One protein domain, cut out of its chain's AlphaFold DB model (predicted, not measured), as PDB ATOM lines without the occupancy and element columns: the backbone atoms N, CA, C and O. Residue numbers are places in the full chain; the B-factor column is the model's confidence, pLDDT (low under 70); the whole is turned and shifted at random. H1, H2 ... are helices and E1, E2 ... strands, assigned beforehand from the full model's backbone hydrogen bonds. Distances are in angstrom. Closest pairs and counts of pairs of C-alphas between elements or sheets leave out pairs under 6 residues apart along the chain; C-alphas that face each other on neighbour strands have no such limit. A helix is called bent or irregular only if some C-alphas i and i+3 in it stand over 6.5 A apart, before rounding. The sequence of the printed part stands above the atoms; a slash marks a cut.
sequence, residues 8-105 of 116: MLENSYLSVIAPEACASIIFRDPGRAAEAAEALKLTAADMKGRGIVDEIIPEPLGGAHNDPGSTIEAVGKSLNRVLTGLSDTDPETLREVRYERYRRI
ATOM      1  N   MET A   8     137.515 104.898 152.493       97.94
ATOM      2  CA  MET A   8     136.259 104.334 152.001       97.94
ATOM      3  C   MET A   8     135.703 103.345 153.025       97.94
ATOM      4  O   MET A   8     136.453 102.527 153.548       97.94
ATOM      5  N   LEU A   9     134.408 103.424 153.334       98.12
ATOM      6  CA  LEU A   9     133.764 102.437 154.205       98.12
ATOM      7  C   LEU A   9     133.668 101.086 153.483       98.12
ATOM      8  O   LEU A   9     133.502 101.062 152.260       98.12
ATOM      9  N   GLU A  10     133.771  99.984 154.223       96.69
ATOM     10  CA  GLU A  10     133.901  98.632 153.663       96.69
ATOM     11  C   GLU A  10     132.787  98.240 152.675       96.69
ATOM     12  O   GLU A  10     133.085  97.613 151.657       96.69
ATOM     13  N   ASN A  11     131.541  98.656 152.928       96.06
ATOM     14  CA  ASN A  11     130.365  98.318 152.120       96.06
ATOM     15  C   ASN A  11     129.934  99.466 151.196       96.06
ATOM     16  O   ASN A  11     128.938  99.354 150.479       96.06
ATOM     17  N   SER A  12     130.661 100.587 151.199       96.38
ATOM     18  CA  SER A  12     130.419 101.666 150.244       96.38
ATOM     19  C   SER A  12     130.909 101.288 148.844       96.38
ATOM     20  O   SER A  12     131.730 100.383 148.673       96.38
ATOM     21  N   TYR A  13     130.415 101.988 147.822       94.94
ATOM     22  CA  TYR A  13     130.885 101.825 146.450       94.94
ATOM     23  C   TYR A  13     131.256 103.172 145.832       94.94
ATOM     24  O   TYR A  13     130.663 104.207 146.144       94.94
ATOM     25  N   LEU A  14     132.231 103.151 144.926       94.06
ATOM     26  CA  LEU A  14     132.640 104.308 144.136       94.06
ATOM     27  C   LEU A  14     132.501 103.954 142.660       94.06
ATOM     28  O   LEU A  14     133.107 102.994 142.197       94.06
ATOM     29  N   SER A  15     131.713 104.725 141.913       93.25
ATOM     30  CA  SER A  15     131.501 104.486 140.486       93.25
ATOM     31  C   SER A  15     131.509 105.775 139.680       93.25
ATOM     32  O   SER A  15     131.083 106.824 140.161       93.25
ATOM     33  N   VAL A  16     131.932 105.672 138.419       93.00
ATOM     34  CA  VAL A  16     131.771 106.736 137.417       93.00
ATOM     35  C   VAL A  16     130.338 106.806 136.873       93.00
ATOM     36  O   VAL A  16     129.898 107.854 136.410       93.00
ATOM     37  N   ILE A  17     129.602 105.692 136.927       94.56
ATOM     38  CA  ILE A  17     128.235 105.561 136.413       94.56
ATOM     39  C   ILE A  17     127.430 104.600 137.291       94.56
ATOM     40  O   ILE A  17     127.945 103.579 137.745       94.56
ATOM     41  N   ALA A  18     126.154 104.899 137.530       94.44
ATOM     42  CA  ALA A  18     125.276 103.965 138.226       94.44
ATOM     43  C   ALA A  18     125.226 102.609 137.478       94.44
ATOM     44  O   ALA A  18     125.109 102.615 136.244       94.44
ATOM     45  N   PRO A  19     125.317 101.458 138.170       93.75
ATOM     46  CA  PRO A  19     125.294 100.142 137.525       93.75
ATOM     47  C   PRO A  19     124.082  99.918 136.612       93.75
ATOM     48  O   PRO A  19     124.218  99.347 135.533       93.75
ATOM     49  N   GLU A  20     122.914 100.428 136.991       94.50
ATOM     50  CA  GLU A  20     121.661 100.338 136.234       94.50
ATOM     51  C   GLU A  20     121.753 101.087 134.898       94.50
ATOM     52  O   GLU A  20     121.290 100.611 133.856       94.50
ATOM     53  N   ALA A  21     122.388 102.262 134.914       94.50
ATOM     54  CA  ALA A  21     122.624 103.053 133.714       94.50
ATOM     55  C   ALA A  21     123.672 102.384 132.813       94.50
ATOM     56  O   ALA A  21     123.479 102.307 131.600       94.50
ATOM     57  N   CYS A  22     124.742 101.832 133.394       94.94
ATOM     58  CA  CYS A  22     125.727 101.046 132.650       94.94
ATOM     59  C   CYS A  22     125.075  99.835 131.967       94.94
ATOM     60  O   CYS A  22     125.270  99.627 130.768       94.94
ATOM     61  N   ALA A  23     124.233  99.097 132.692       95.19
ATOM     62  CA  ALA A  23     123.524  97.941 132.159       95.19
ATOM     63  C   ALA A  23     122.570  98.322 131.015       95.19
ATOM     64  O   ALA A  23     122.541  97.666 129.972       95.19
ATOM     65  N   SER A  24     121.866  99.446 131.149       95.00
ATOM     66  CA  SER A  24     120.987  99.966 130.096       95.00
ATOM     67  C   SER A  24     121.748 100.356 128.823       95.00
ATOM     68  O   SER A  24     121.243 100.154 127.722       95.00
ATOM     69  N   ILE A  25     122.964 100.894 128.948       94.94
ATOM     70  CA  ILE A  25     123.778 101.314 127.797       94.94
ATOM     71  C   ILE A  25     124.451 100.111 127.124       94.94
ATOM     72  O   ILE A  25     124.383  99.969 125.904       94.94
ATOM     73  N   ILE A  26     125.100  99.246 127.905       92.69
ATOM     74  CA  ILE A  26     125.934  98.152 127.385       92.69
ATOM     75  C   ILE A  26     125.091  96.927 127.022       92.69
ATOM     76  O   ILE A  26     125.276  96.339 125.958       92.69
ATOM     77  N   PHE A  27     124.139  96.559 127.878       89.00
ATOM     78  CA  PHE A  27     123.333  95.349 127.716       89.00
ATOM     79  C   PHE A  27     121.930  95.611 127.170       89.00
ATOM     80  O   PHE A  27     121.231  94.652 126.848       89.00
ATOM     81  N   ARG A  28     121.519  96.884 127.042       93.56
ATOM     82  CA  ARG A  28     120.143  97.289 126.687       93.56
ATOM     83  C   ARG A  28     119.089  96.725 127.644       93.56
ATOM     84  O   ARG A  28     117.932  96.572 127.261       93.56
ATOM     85  N   ASP A  29     119.495  96.427 128.875       91.81
ATOM     86  CA  ASP A  29     118.646  95.828 129.897       91.81
ATOM     87  C   ASP A  29     119.059  96.327 131.295       91.81
ATOM     88  O   ASP A  29     120.129  95.947 131.784       91.81
ATOM     89  N   PRO A  30     118.239  97.160 131.966       88.25
ATOM     90  CA  PRO A  30     118.523  97.628 133.321       88.25
ATOM     91  C   PRO A  30     118.491  96.504 134.369       88.25
ATOM     92  O   PRO A  30     119.112  96.643 135.422       88.25
ATOM     93  N   GLY A  31     117.820  95.377 134.096       94.12
ATOM     94  CA  GLY A  31     117.760  94.223 134.999       94.12
ATOM     95  C   GLY A  31     119.120  93.557 135.233       94.12
ATOM     96  O   GLY A  31     119.291  92.821 136.203       94.12
ATOM     97  N   ARG A  32     120.118  93.861 134.394       95.31
ATOM     98  CA  ARG A  32     121.492  93.343 134.488       95.31
ATOM     99  C   ARG A  32     122.432  94.228 135.318       95.31
ATOM    100  O   ARG A  32     123.650  94.142 135.181       95.31
ATOM    101  N   ALA A  33     121.890  95.066 136.203       94.06
ATOM    102  CA  ALA A  33     122.669  95.968 137.056       94.06
ATOM    103  C   ALA A  33     123.708  95.244 137.935       94.06
ATOM    104  O   ALA A  33     124.823  95.736 138.076       94.06
ATOM    105  N   ALA A  34     123.386  94.065 138.482       93.75
ATOM    106  CA  ALA A  34     124.323  93.294 139.307       93.75
ATOM    107  C   ALA A  34     125.553  92.822 138.510       93.75
ATOM    108  O   ALA A  34     126.682  92.919 138.984       93.75
ATOM    109  N   GLU A  35     125.345  92.376 137.269       94.12
ATOM    110  CA  GLU A  35     126.430  91.995 136.362       94.12
ATOM    111  C   GLU A  35     127.282  93.211 135.975       94.12
ATOM    112  O   GLU A  35     128.511  93.140 135.975       94.12
ATOM    113  N   ALA A  36     126.639  94.351 135.706       93.62
ATOM    114  CA  ALA A  36     127.345  95.600 135.445       93.62
ATOM    115  C   ALA A  36     128.169  96.059 136.660       93.62
ATOM    116  O   ALA A  36     129.319  96.456 136.495       93.62
ATOM    117  N   ALA A  37     127.627  95.973 137.878       93.38
ATOM    118  CA  ALA A  37     128.335  96.334 139.106       93.38
ATOM    119  C   ALA A  37     129.595  95.477 139.315       93.38
ATOM    120  O   ALA A  37     130.666  96.011 139.607       93.38
ATOM    121  N   GLU A  38     129.480  94.165 139.095       92.75
ATOM    122  CA  GLU A  38     130.599  93.224 139.195       92.75
ATOM    123  C   GLU A  38     131.686  93.514 138.148       92.75
ATOM    124  O   GLU A  38     132.881  93.483 138.452       92.75
ATOM    125  N   ALA A  39     131.285  93.853 136.920       91.94
ATOM    126  CA  ALA A  39     132.208  94.225 135.850       91.94
ATOM    127  C   ALA A  39     132.914  95.566 136.118       91.94
ATOM    128  O   ALA A  39     134.094  95.721 135.797       91.94
ATOM    129  N   LEU A  40     132.209  96.524 136.725       91.88
ATOM    130  CA  LEU A  40     132.745  97.845 137.049       91.88
ATOM    131  C   LEU A  40     133.706  97.837 138.251       91.88
ATOM    132  O   LEU A  40     134.465  98.795 138.402       91.88
ATOM    133  N   LYS A  41     133.718  96.769 139.066       93.19
ATOM    134  CA  LYS A  41     134.641  96.582 140.205       93.19
ATOM    135  C   LYS A  41     134.602  97.755 141.185       93.19
ATOM    136  O   LYS A  41     135.584  98.465 141.370       93.19
ATOM    137  N   LEU A  42     133.421  97.972 141.758       94.75
ATOM    138  CA  LEU A  42     133.035  99.194 142.473       94.75
ATOM    139  C   LEU A  42     133.333  99.180 143.979       94.75
ATOM    140  O   LEU A  42     133.137 100.201 144.645       94.75
ATOM    141  N   THR A  43     133.729  98.031 144.528       96.25
ATOM    142  CA  THR A  43     133.821  97.817 145.980       96.25
ATOM    143  C   THR A  43     135.037  98.513 146.591       96.25
ATOM    144  O   THR A  43     136.021  98.805 145.907       96.25
ATOM    145  N   ALA A  44     135.016  98.730 147.909       96.50
ATOM    146  CA  ALA A  44     136.159  99.295 148.626       96.50
ATOM    147  C   ALA A  44     137.444  98.460 148.440       96.50
ATOM    148  O   ALA A  44     138.536  99.013 148.287       96.50
ATOM    149  N   ALA A  45     137.311  97.128 148.375       95.94
ATOM    150  CA  ALA A  45     138.415  96.210 148.107       95.94
ATOM    151  C   ALA A  45     138.999  96.395 146.697       95.94
ATOM    152  O   ALA A  45     140.219  96.514 146.551       95.94
ATOM    153  N   ASP A  46     138.143  96.488 145.674       95.50
ATOM    154  CA  ASP A  46     138.570  96.728 144.291       95.50
ATOM    155  C   ASP A  46     139.313  98.063 144.157       95.50
ATOM    156  O   ASP A  46     140.389  98.142 143.556       95.50
ATOM    157  N   MET A  47     138.755  99.121 144.752       94.94
ATOM    158  CA  MET A  47     139.310 100.474 144.691       94.94
ATOM    159  C   MET A  47     140.660 100.572 145.399       94.94
ATOM    160  O   MET A  47     141.570 101.248 144.904       94.94
ATOM    161  N   LYS A  48     140.824  99.863 146.523       94.75
ATOM    162  CA  LYS A  48     142.109  99.768 147.224       94.75
ATOM    163  C   LYS A  48     143.137  98.974 146.421       94.75
ATOM    164  O   LYS A  48     144.271  99.422 146.282       94.75
ATOM    165  N   GLY A  49     142.740  97.848 145.820       93.00
ATOM    166  CA  GLY A  49     143.613  97.055 144.946       93.00
ATOM    167  C   GLY A  49     144.129  97.829 143.725       93.00
ATOM    168  O   GLY A  49     145.213  97.544 143.223       93.00
ATOM    169  N   ARG A  50     143.383  98.846 143.278       91.62
ATOM    170  CA  ARG A  50     143.744  99.741 142.165       91.62
ATOM    171  C   ARG A  50     144.489 101.011 142.595       91.62
ATOM    172  O   ARG A  50     144.805 101.835 141.741       91.62
ATOM    173  N   GLY A  51     144.754 101.193 143.891       91.69
ATOM    174  CA  GLY A  51     145.460 102.364 144.423       91.69
ATOM    175  C   GLY A  51     144.659 103.672 144.388       91.69
ATOM    176  O   GLY A  51     145.243 104.748 144.482       91.69
ATOM    177  N   ILE A  52     143.331 103.601 144.237       93.81
ATOM    178  CA  ILE A  52     142.449 104.779 144.280       93.81
ATOM    179  C   ILE A  52     142.142 105.151 145.736       93.81
ATOM    180  O   ILE A  52     142.181 106.329 146.099       93.81
ATOM    181  N   VAL A  53     141.866 104.135 146.557       95.75
ATOM    182  CA  VAL A  53     141.561 104.235 147.991       95.75
ATOM    183  C   VAL A  53     142.780 103.811 148.805       95.75
ATOM    184  O   VAL A  53     143.388 102.783 148.520       95.75
ATOM    185  N   ASP A  54     143.115 104.577 149.842       95.62
ATOM    186  CA  ASP A  54     144.256 104.290 150.722       95.62
ATOM    187  C   ASP A  54     143.884 103.313 151.837       95.62
ATOM    188  O   ASP A  54     144.628 102.390 152.185       95.62
ATOM    189  N   GLU A  55     142.702 103.511 152.412       97.44
ATOM    190  CA  GLU A  55     142.242 102.789 153.586       97.44
ATOM    191  C   GLU A  55     140.778 102.401 153.436       97.44
ATOM    192  O   GLU A  55     139.935 103.184 152.998       97.44
ATOM    193  N   ILE A  56     140.502 101.165 153.842       98.19
ATOM    194  CA  ILE A  56     139.145 100.671 154.008       98.19
ATOM    195  C   ILE A  56     138.842 100.797 155.494       98.19
ATOM    196  O   ILE A  56     139.567 100.236 156.316       98.19
ATOM    197  N   ILE A  57     137.808 101.560 155.817       98.12
ATOM    198  CA  ILE A  57     137.338 101.767 157.179       98.12
ATOM    199  C   ILE A  57     136.283 100.685 157.443       98.12
ATOM    200  O   ILE A  57     135.291 100.635 156.710       98.12
ATOM    201  N   PRO A  58     136.498  99.800 158.433       96.56
ATOM    202  CA  PRO A  58     135.579  98.704 158.704       96.56
ATOM    203  C   PRO A  58     134.230  99.235 159.185       96.56
ATOM    204  O   PRO A  58     134.165 100.266 159.862       96.56
ATOM    205  N   GLU A  59     133.168  98.508 158.862       96.94
ATOM    206  CA  GLU A  59     131.829  98.771 159.379       96.94
ATOM    207  C   GLU A  59     131.438  97.712 160.426       96.94
ATOM    208  O   GLU A  59     132.046  96.642 160.528       96.94
ATOM    209  N   PRO A  60     130.432  98.000 161.263       95.75
ATOM    210  CA  PRO A  60     129.853  97.020 162.170       95.75
ATOM    211  C   PRO A  60     129.198  95.870 161.409       95.75
ATOM    212  O   PRO A  60     128.774  96.014 160.262       95.75
ATOM    213  N   LEU A  61     129.012  94.735 162.087       93.31
ATOM    214  CA  LEU A  61     128.250  93.624 161.522       93.31
ATOM    215  C   LEU A  61     126.845  94.104 161.118       93.31
ATOM    216  O   LEU A  61     126.122  94.663 161.940       93.31
ATOM    217  N   GLY A  62     126.459  93.873 159.862       91.69
ATOM    218  CA  GLY A  62     125.197  94.369 159.299       91.69
ATOM    219  C   GLY A  62     125.283  95.760 158.656       91.69
ATOM    220  O   GLY A  62     124.291  96.216 158.099       91.69
ATOM    221  N   GLY A  63     126.454  96.400 158.672       93.81
ATOM    222  CA  GLY A  63     126.744  97.668 158.005       93.81
ATOM    223  C   GLY A  63     126.683  98.888 158.925       93.81
ATOM    224  O   GLY A  63     126.176  98.844 160.048       93.81
ATOM    225  N   ALA A  64     127.170 100.018 158.415       96.12
ATOM    226  CA  ALA A  64     127.343 101.278 159.142       96.12
ATOM    227  C   ALA A  64     126.073 101.795 159.837       96.12
ATOM    228  O   ALA A  64     126.138 102.443 160.879       96.12
ATOM    229  N   HIS A  65     124.906 101.518 159.258       95.88
ATOM    230  CA  HIS A  65     123.618 101.955 159.790       95.88
ATOM    231  C   HIS A  65     123.187 101.183 161.047       95.88
ATOM    232  O   HIS A  65     122.342 101.681 161.787       95.88
ATOM    233  N   ASN A  66     123.745  99.991 161.287       96.56
ATOM    234  CA  ASN A  66     123.405  99.169 162.446       96.56
ATOM    235  C   ASN A  66     124.011  99.730 163.743       96.56
ATOM    236  O   ASN A  66     123.365  99.732 164.786       96.56
ATOM    237  N   ASP A  67     125.230 100.268 163.667       96.75
ATOM    238  CA  ASP A  67     125.853 101.021 164.758       96.75
ATOM    239  C   ASP A  67     126.586 102.260 164.201       96.75
ATOM    240  O   ASP A  67     127.797 102.242 163.937       96.75
ATOM    241  N   PRO A  68     125.855 103.376 164.022       96.81
ATOM    242  CA  PRO A  68     126.440 104.613 163.521       96.81
ATOM    243  C   PRO A  68     127.506 105.190 164.458       96.81
ATOM    244  O   PRO A  68     128.444 105.829 163.988       96.81
ATOM    245  N   GLY A  69     127.382 104.970 165.774       97.81
ATOM    246  CA  GLY A  69     128.310 105.502 166.771       97.81
ATOM    247  C   GLY A  69     129.709 104.915 166.611       97.81
ATOM    248  O   GLY A  69     130.681 105.661 166.475       97.81
ATOM    249  N   SER A  70     129.799 103.587 166.537       97.06
ATOM    250  CA  SER A  70     131.070 102.894 166.287       97.06
ATOM    251  C   SER A  70     131.657 103.222 164.907       97.06
ATOM    252  O   SER A  70     132.869 103.404 164.781       97.06
ATOM    253  N   THR A  71     130.812 103.390 163.882       97.81
ATOM    254  CA  THR A  71     131.259 103.794 162.539       97.81
ATOM    255  C   THR A  71     131.883 105.189 162.556       97.81
ATOM    256  O   THR A  71     132.971 105.395 162.016       97.81
ATOM    257  N   ILE A  72     131.230 106.157 163.212       98.06
ATOM    258  CA  ILE A  72     131.756 107.518 163.380       98.06
ATOM    259  C   ILE A  72     133.090 107.485 164.128       98.06
ATOM    260  O   ILE A  72     134.026 108.185 163.738       98.06
ATOM    261  N   GLU A  73     133.211 106.660 165.169       98.25
ATOM    262  CA  GLU A  73     134.463 106.497 165.906       98.25
ATOM    263  C   GLU A  73     135.583 105.940 165.009       98.25
ATOM    264  O   GLU A  73     136.702 106.460 165.026       98.25
ATOM    265  N   ALA A  74     135.293 104.924 164.190       98.06
ATOM    266  CA  ALA A  74     136.251 104.342 163.252       98.06
ATOM    267  C   ALA A  74     136.730 105.368 162.211       98.06
ATOM    268  O   ALA A  74     137.937 105.525 162.000       98.06
ATOM    269  N   VAL A  75     135.802 106.131 161.622       98.19
ATOM    270  CA  VAL A  75     136.124 107.231 160.701       98.19
ATOM    271  C   VAL A  75     136.951 108.305 161.407       98.19
ATOM    272  O   VAL A  75     137.975 108.737 160.882       98.19
ATOM    273  N   GLY A  76     136.566 108.701 162.622       98.31
ATOM    274  CA  GLY A  76     137.285 109.692 163.421       98.31
ATOM    275  C   GLY A  76     138.723 109.274 163.736       98.31
ATOM    276  O   GLY A  76     139.636 110.092 163.633       98.31
ATOM    277  N   LYS A  77     138.959 107.995 164.059       98.19
ATOM    278  CA  LYS A  77     140.312 107.447 164.263       98.19
ATOM    279  C   LYS A  77     141.157 107.517 162.991       98.19
ATOM    280  O   LYS A  77     142.310 107.945 163.062       98.19
ATOM    281  N   SER A  78     140.589 107.134 161.845       98.00
ATOM    282  CA  SER A  78     141.265 107.224 160.543       98.00
ATOM    283  C   SER A  78     141.627 108.676 160.209       98.00
ATOM    284  O   SER A  78     142.796 108.979 159.962       98.00
ATOM    285  N   LEU A  79     140.662 109.596 160.309       97.75
ATOM    286  CA  LEU A  79     140.874 111.017 160.031       97.75
ATOM    287  C   LEU A  79     141.916 111.644 160.954       97.75
ATOM    288  O   LEU A  79     142.814 112.314 160.459       97.75
ATOM    289  N   ASN A  80     141.848 111.405 162.267       97.88
ATOM    290  CA  ASN A  80     142.841 111.929 163.206       97.88
ATOM    291  C   ASN A  80     144.249 111.448 162.845       97.88
ATOM    292  O   ASN A  80     145.161 112.261 162.743       97.88
ATOM    293  N   ARG A  81     144.426 110.148 162.576       96.69
ATOM    294  CA  ARG A  81     145.733 109.596 162.191       96.69
ATOM    295  C   ARG A  81     146.282 110.255 160.924       96.69
ATOM    296  O   ARG A  81     147.465 110.583 160.872       96.69
ATOM    297  N   VAL A  82     145.440 110.426 159.908       96.31
ATOM    298  CA  VAL A  82     145.843 111.035 158.634       96.31
ATOM    299  C   VAL A  82     146.155 112.517 158.815       96.31
ATOM    300  O   VAL A  82     147.223 112.965 158.412       96.31
ATOM    301  N   LEU A  83     145.263 113.276 159.452       96.50
ATOM    302  CA  LEU A  83     145.427 114.717 159.632       96.50
ATOM    303  C   LEU A  83     146.638 115.053 160.498       96.50
ATOM    304  O   LEU A  83     147.355 115.991 160.160       96.50
ATOM    305  N   THR A  84     146.912 114.288 161.560       95.38
ATOM    306  CA  THR A  84     148.138 114.462 162.351       95.38
ATOM    307  C   THR A  84     149.378 114.298 161.473       95.38
ATOM    308  O   THR A  84     150.242 115.162 161.498       95.38
ATOM    309  N   GLY A  85     149.439 113.261 160.629       92.50
ATOM    310  CA  GLY A  85     150.583 113.060 159.731       92.50
ATOM    311  C   GLY A  85     150.727 114.141 158.653       92.50
ATOM    312  O   GLY A  85     151.834 114.585 158.360       92.50
ATOM    313  N   LEU A  86     149.613 114.598 158.072       94.69
ATOM    314  CA  LEU A  86     149.640 115.634 157.034       94.69
ATOM    315  C   LEU A  86     149.970 117.024 157.593       94.69
ATOM    316  O   LEU A  86     150.576 117.822 156.886       94.69
ATOM    317  N   SER A  87     149.595 117.312 158.843       93.94
ATOM    318  CA  SER A  87     149.835 118.622 159.474       93.94
ATOM    319  C   SER A  87     151.319 118.917 159.692       93.94
ATOM    320  O   SER A  87     151.706 120.083 159.710       93.94
ATOM    321  N   ASP A  88     152.142 117.875 159.813       93.19
ATOM    322  CA  ASP A  88     153.594 117.985 159.991       93.19
ATOM    323  C   ASP A  88     154.362 118.043 158.654       93.19
ATOM    324  O   ASP A  88     155.589 118.157 158.643       93.19
ATOM    325  N   THR A  89     153.664 117.957 157.516       94.31
ATOM    326  CA  THR A  89     154.275 117.965 156.178       94.31
ATOM    327  C   THR A  89     154.223 119.363 155.571       94.31
ATOM    328  O   THR A  89     153.216 120.065 155.683       94.31
ATOM    329  N   ASP A  90     155.292 119.784 154.891       96.00
ATOM    330  CA  ASP A  90     155.290 121.090 154.242       96.00
ATOM    331  C   ASP A  90     154.279 121.148 153.071       96.00
ATOM    332  O   ASP A  90     154.067 120.151 152.367       96.00
ATOM    333  N   PRO A  91     153.651 122.312 152.822       95.44
ATOM    334  CA  PRO A  91     152.613 122.432 151.799       95.44
ATOM    335  C   PRO A  91     153.060 122.121 150.365       95.44
ATOM    336  O   PRO A  91     152.220 121.723 149.555       95.44
ATOM    337  N   GLU A  92     154.333 122.323 150.025       96.56
ATOM    338  CA  GLU A  92     154.828 122.071 148.670       96.56
ATOM    339  C   GLU A  92     154.995 120.567 148.441       96.56
ATOM    340  O   GLU A  92     154.509 120.036 147.443       96.56
ATOM    341  N   THR A  93     155.535 119.847 149.426       95.88
ATOM    342  CA  THR A  93     155.568 118.380 149.407       95.88
ATOM    343  C   THR A  93     154.163 117.786 149.332       95.88
ATOM    344  O   THR A  93     153.941 116.857 148.558       95.88
ATOM    345  N   LEU A  94     153.183 118.327 150.070       95.94
ATOM    346  CA  LEU A  94     151.792 117.859 149.973       95.94
ATOM    347  C   LEU A  94     151.240 117.982 148.545       95.94
ATOM    348  O   LEU A  94     150.568 117.073 148.051       95.94
ATOM    349  N   ARG A  95     151.536 119.088 147.857       95.75
ATOM    350  CA  ARG A  95     151.124 119.299 146.463       95.75
ATOM    351  C   ARG A  95     151.781 118.305 145.516       95.75
ATOM    352  O   ARG A  95     151.069 117.713 144.705       95.75
ATOM    353  N   GLU A  96     153.087 118.103 145.649       96.12
ATOM    354  CA  GLU A  96     153.853 117.175 144.815       96.12
ATOM    355  C   GLU A  96     153.364 115.733 145.006       96.12
ATOM    356  O   GLU A  96     153.014 115.047 144.045       96.12
ATOM    357  N   VAL A  97     153.218 115.289 146.259       94.56
ATOM    358  CA  VAL A  97     152.714 113.948 146.594       94.56
ATOM    359  C   VAL A  97     151.311 113.733 146.033       94.56
ATOM    360  O   VAL A  97     151.030 112.681 145.452       94.56
ATOM    361  N   ARG A  98     150.423 114.725 146.168       95.50
ATOM    362  CA  ARG A  98     149.073 114.658 145.599       95.50
ATOM    363  C   ARG A  98     149.114 114.576 144.078       95.50
ATOM    364  O   ARG A  98     148.375 113.782 143.498       95.50
ATOM    365  N   TYR A  99     149.951 115.377 143.426       94.88
ATOM    366  CA  TYR A  99     150.102 115.354 141.974       94.88
ATOM    367  C   TYR A  99     150.561 113.972 141.485       94.88
ATOM    368  O   TYR A  99     149.892 113.356 140.649       94.88
ATOM    369  N   GLU A 100     151.625 113.437 142.083       93.25
ATOM    370  CA  GLU A 100     152.180 112.120 141.756       93.25
ATOM    371  C   GLU A 100     151.207 110.976 142.048       93.25
ATOM    372  O   GLU A 100     151.104 110.012 141.284       93.25
ATOM    373  N   ARG A 101     150.430 111.069 143.134       92.19
ATOM    374  CA  ARG A 101     149.341 110.128 143.425       92.19
ATOM    375  C   ARG A 101     148.387 110.022 142.236       92.19
ATOM    376  O   ARG A 101     148.170 108.924 141.732       92.19
ATOM    377  N   TYR A 102     147.829 111.142 141.781       92.56
ATOM    378  CA  TYR A 102     146.830 111.120 140.711       92.56
ATOM    379  C   TYR A 102     147.426 110.791 139.339       92.56
ATOM    380  O   TYR A 102     146.739 110.179 138.527       92.56
ATOM    381  N   ARG A 103     148.700 111.116 139.089       91.88
ATOM    382  CA  ARG A 103     149.409 110.722 137.858       91.88
ATOM    383  C   ARG A 103     149.619 109.215 137.719       91.88
ATOM    384  O   ARG A 103     149.673 108.723 136.590       91.88
ATOM    385  N   ARG A 104     149.732 108.504 138.845       89.75
ATOM    386  CA  ARG A 104     149.865 107.039 138.893       89.75
ATOM    387  C   ARG A 104     148.536 106.299 138.758       89.75
ATOM    388  O   ARG A 104     148.546 105.110 138.457       89.75
ATOM    389  N   ILE A 105     147.405 106.963 138.997       89.38
ATOM    390  CA  ILE A 105     146.088 106.343 138.842       89.38
ATOM    391  C   ILE A 105     145.766 106.234 137.348       89.38
ATOM    392  O   ILE A 105     145.696 107.232 136.635       89.38
TER     393      ILE A 105
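This is residues 8 to 105 of the 116 residues of the protein "Acetyl-CoA carboxytransferase" of Rubrobacteraceae bacterium (UniProt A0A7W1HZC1). This is a loose, flat model with a pair of packed helices, H1 and H2, at one end, a short helix H3 and a short strand E1 near the middle, and an open V of two longer helices, H4 and H5, at the other end. The first residues, 8 and 9, run beside E1, E1 also comes near H4, and much of the V sticks out: residues 79 to 85, 87 to 93 and 95 to 100 stand free. The printed part has 98 residues, with five named helices and one named strand in the order H1, H2, H3, E1, H4, H5, and its class is mostly helix. The radius of gyration of the C-alphas is 17.1 A, and the C-alphas span 51 by 37 by 17 A.

Residues 8 to 9 pair in parallel with residues 56 to 57 of E1, the strand of residues 55 to 57, which pairs with no named strand. H1, residues 19 to 26, and H2, residues 30 to 40, touch, with the C-alphas of Glu 20 and Ala 33 the closest at 4.6 A. Their lines are about perpendicular, at 82 degrees. H2 is irregular: C-alphas 31 and 34 are 7.9 A apart. H3, residues 44 to 49, is apart from H2 and touches no helix; its closest C-alpha to E1 is that of Ala 44, 6.3 A from that of Ile 56. H4, residues 68 to 87, comes closest to E1 at the C-alphas of Val 75 and Ile 57, 6.6 A apart. H4 and H5, residues 91 to 104, are close but not clearly touching, with the C-alphas of Leu 86 and Leu 94 the closest at 7.7 A. They run opposite ways at a steep tilt of 65 degrees. H5 is apart from H1, H2, H3 and E1. In H1, H3, H4 and H5 every O i to N i+4 pair is within hydrogen-bond range; in H2, 5 of 7 are.

H1 begins at C-alpha 19, (125.294, 100.142, 137.525), and is 10.4 A long from first to last C-alpha. H2 measures 14.7 A, H3 8.6 A and E1 6.2 A. H4, the longest helix, runs 27.6 A from C-alpha 68 at (126.440, 104.613, 163.521). H5 runs 20.3 A and ends at C-alpha 104, (149.865, 107.039, 138.893).

The two C-alphas farthest apart are those of Arg 28 and Asp 88, at 51.5 A. The printed part runs from residue 8 to 105 and has no cut. The link from E1 to H4 is short, the other links between named elements are tight, and no link is long. The mean pLDDT of the printed part is 94.9, and no printed residue is under 70.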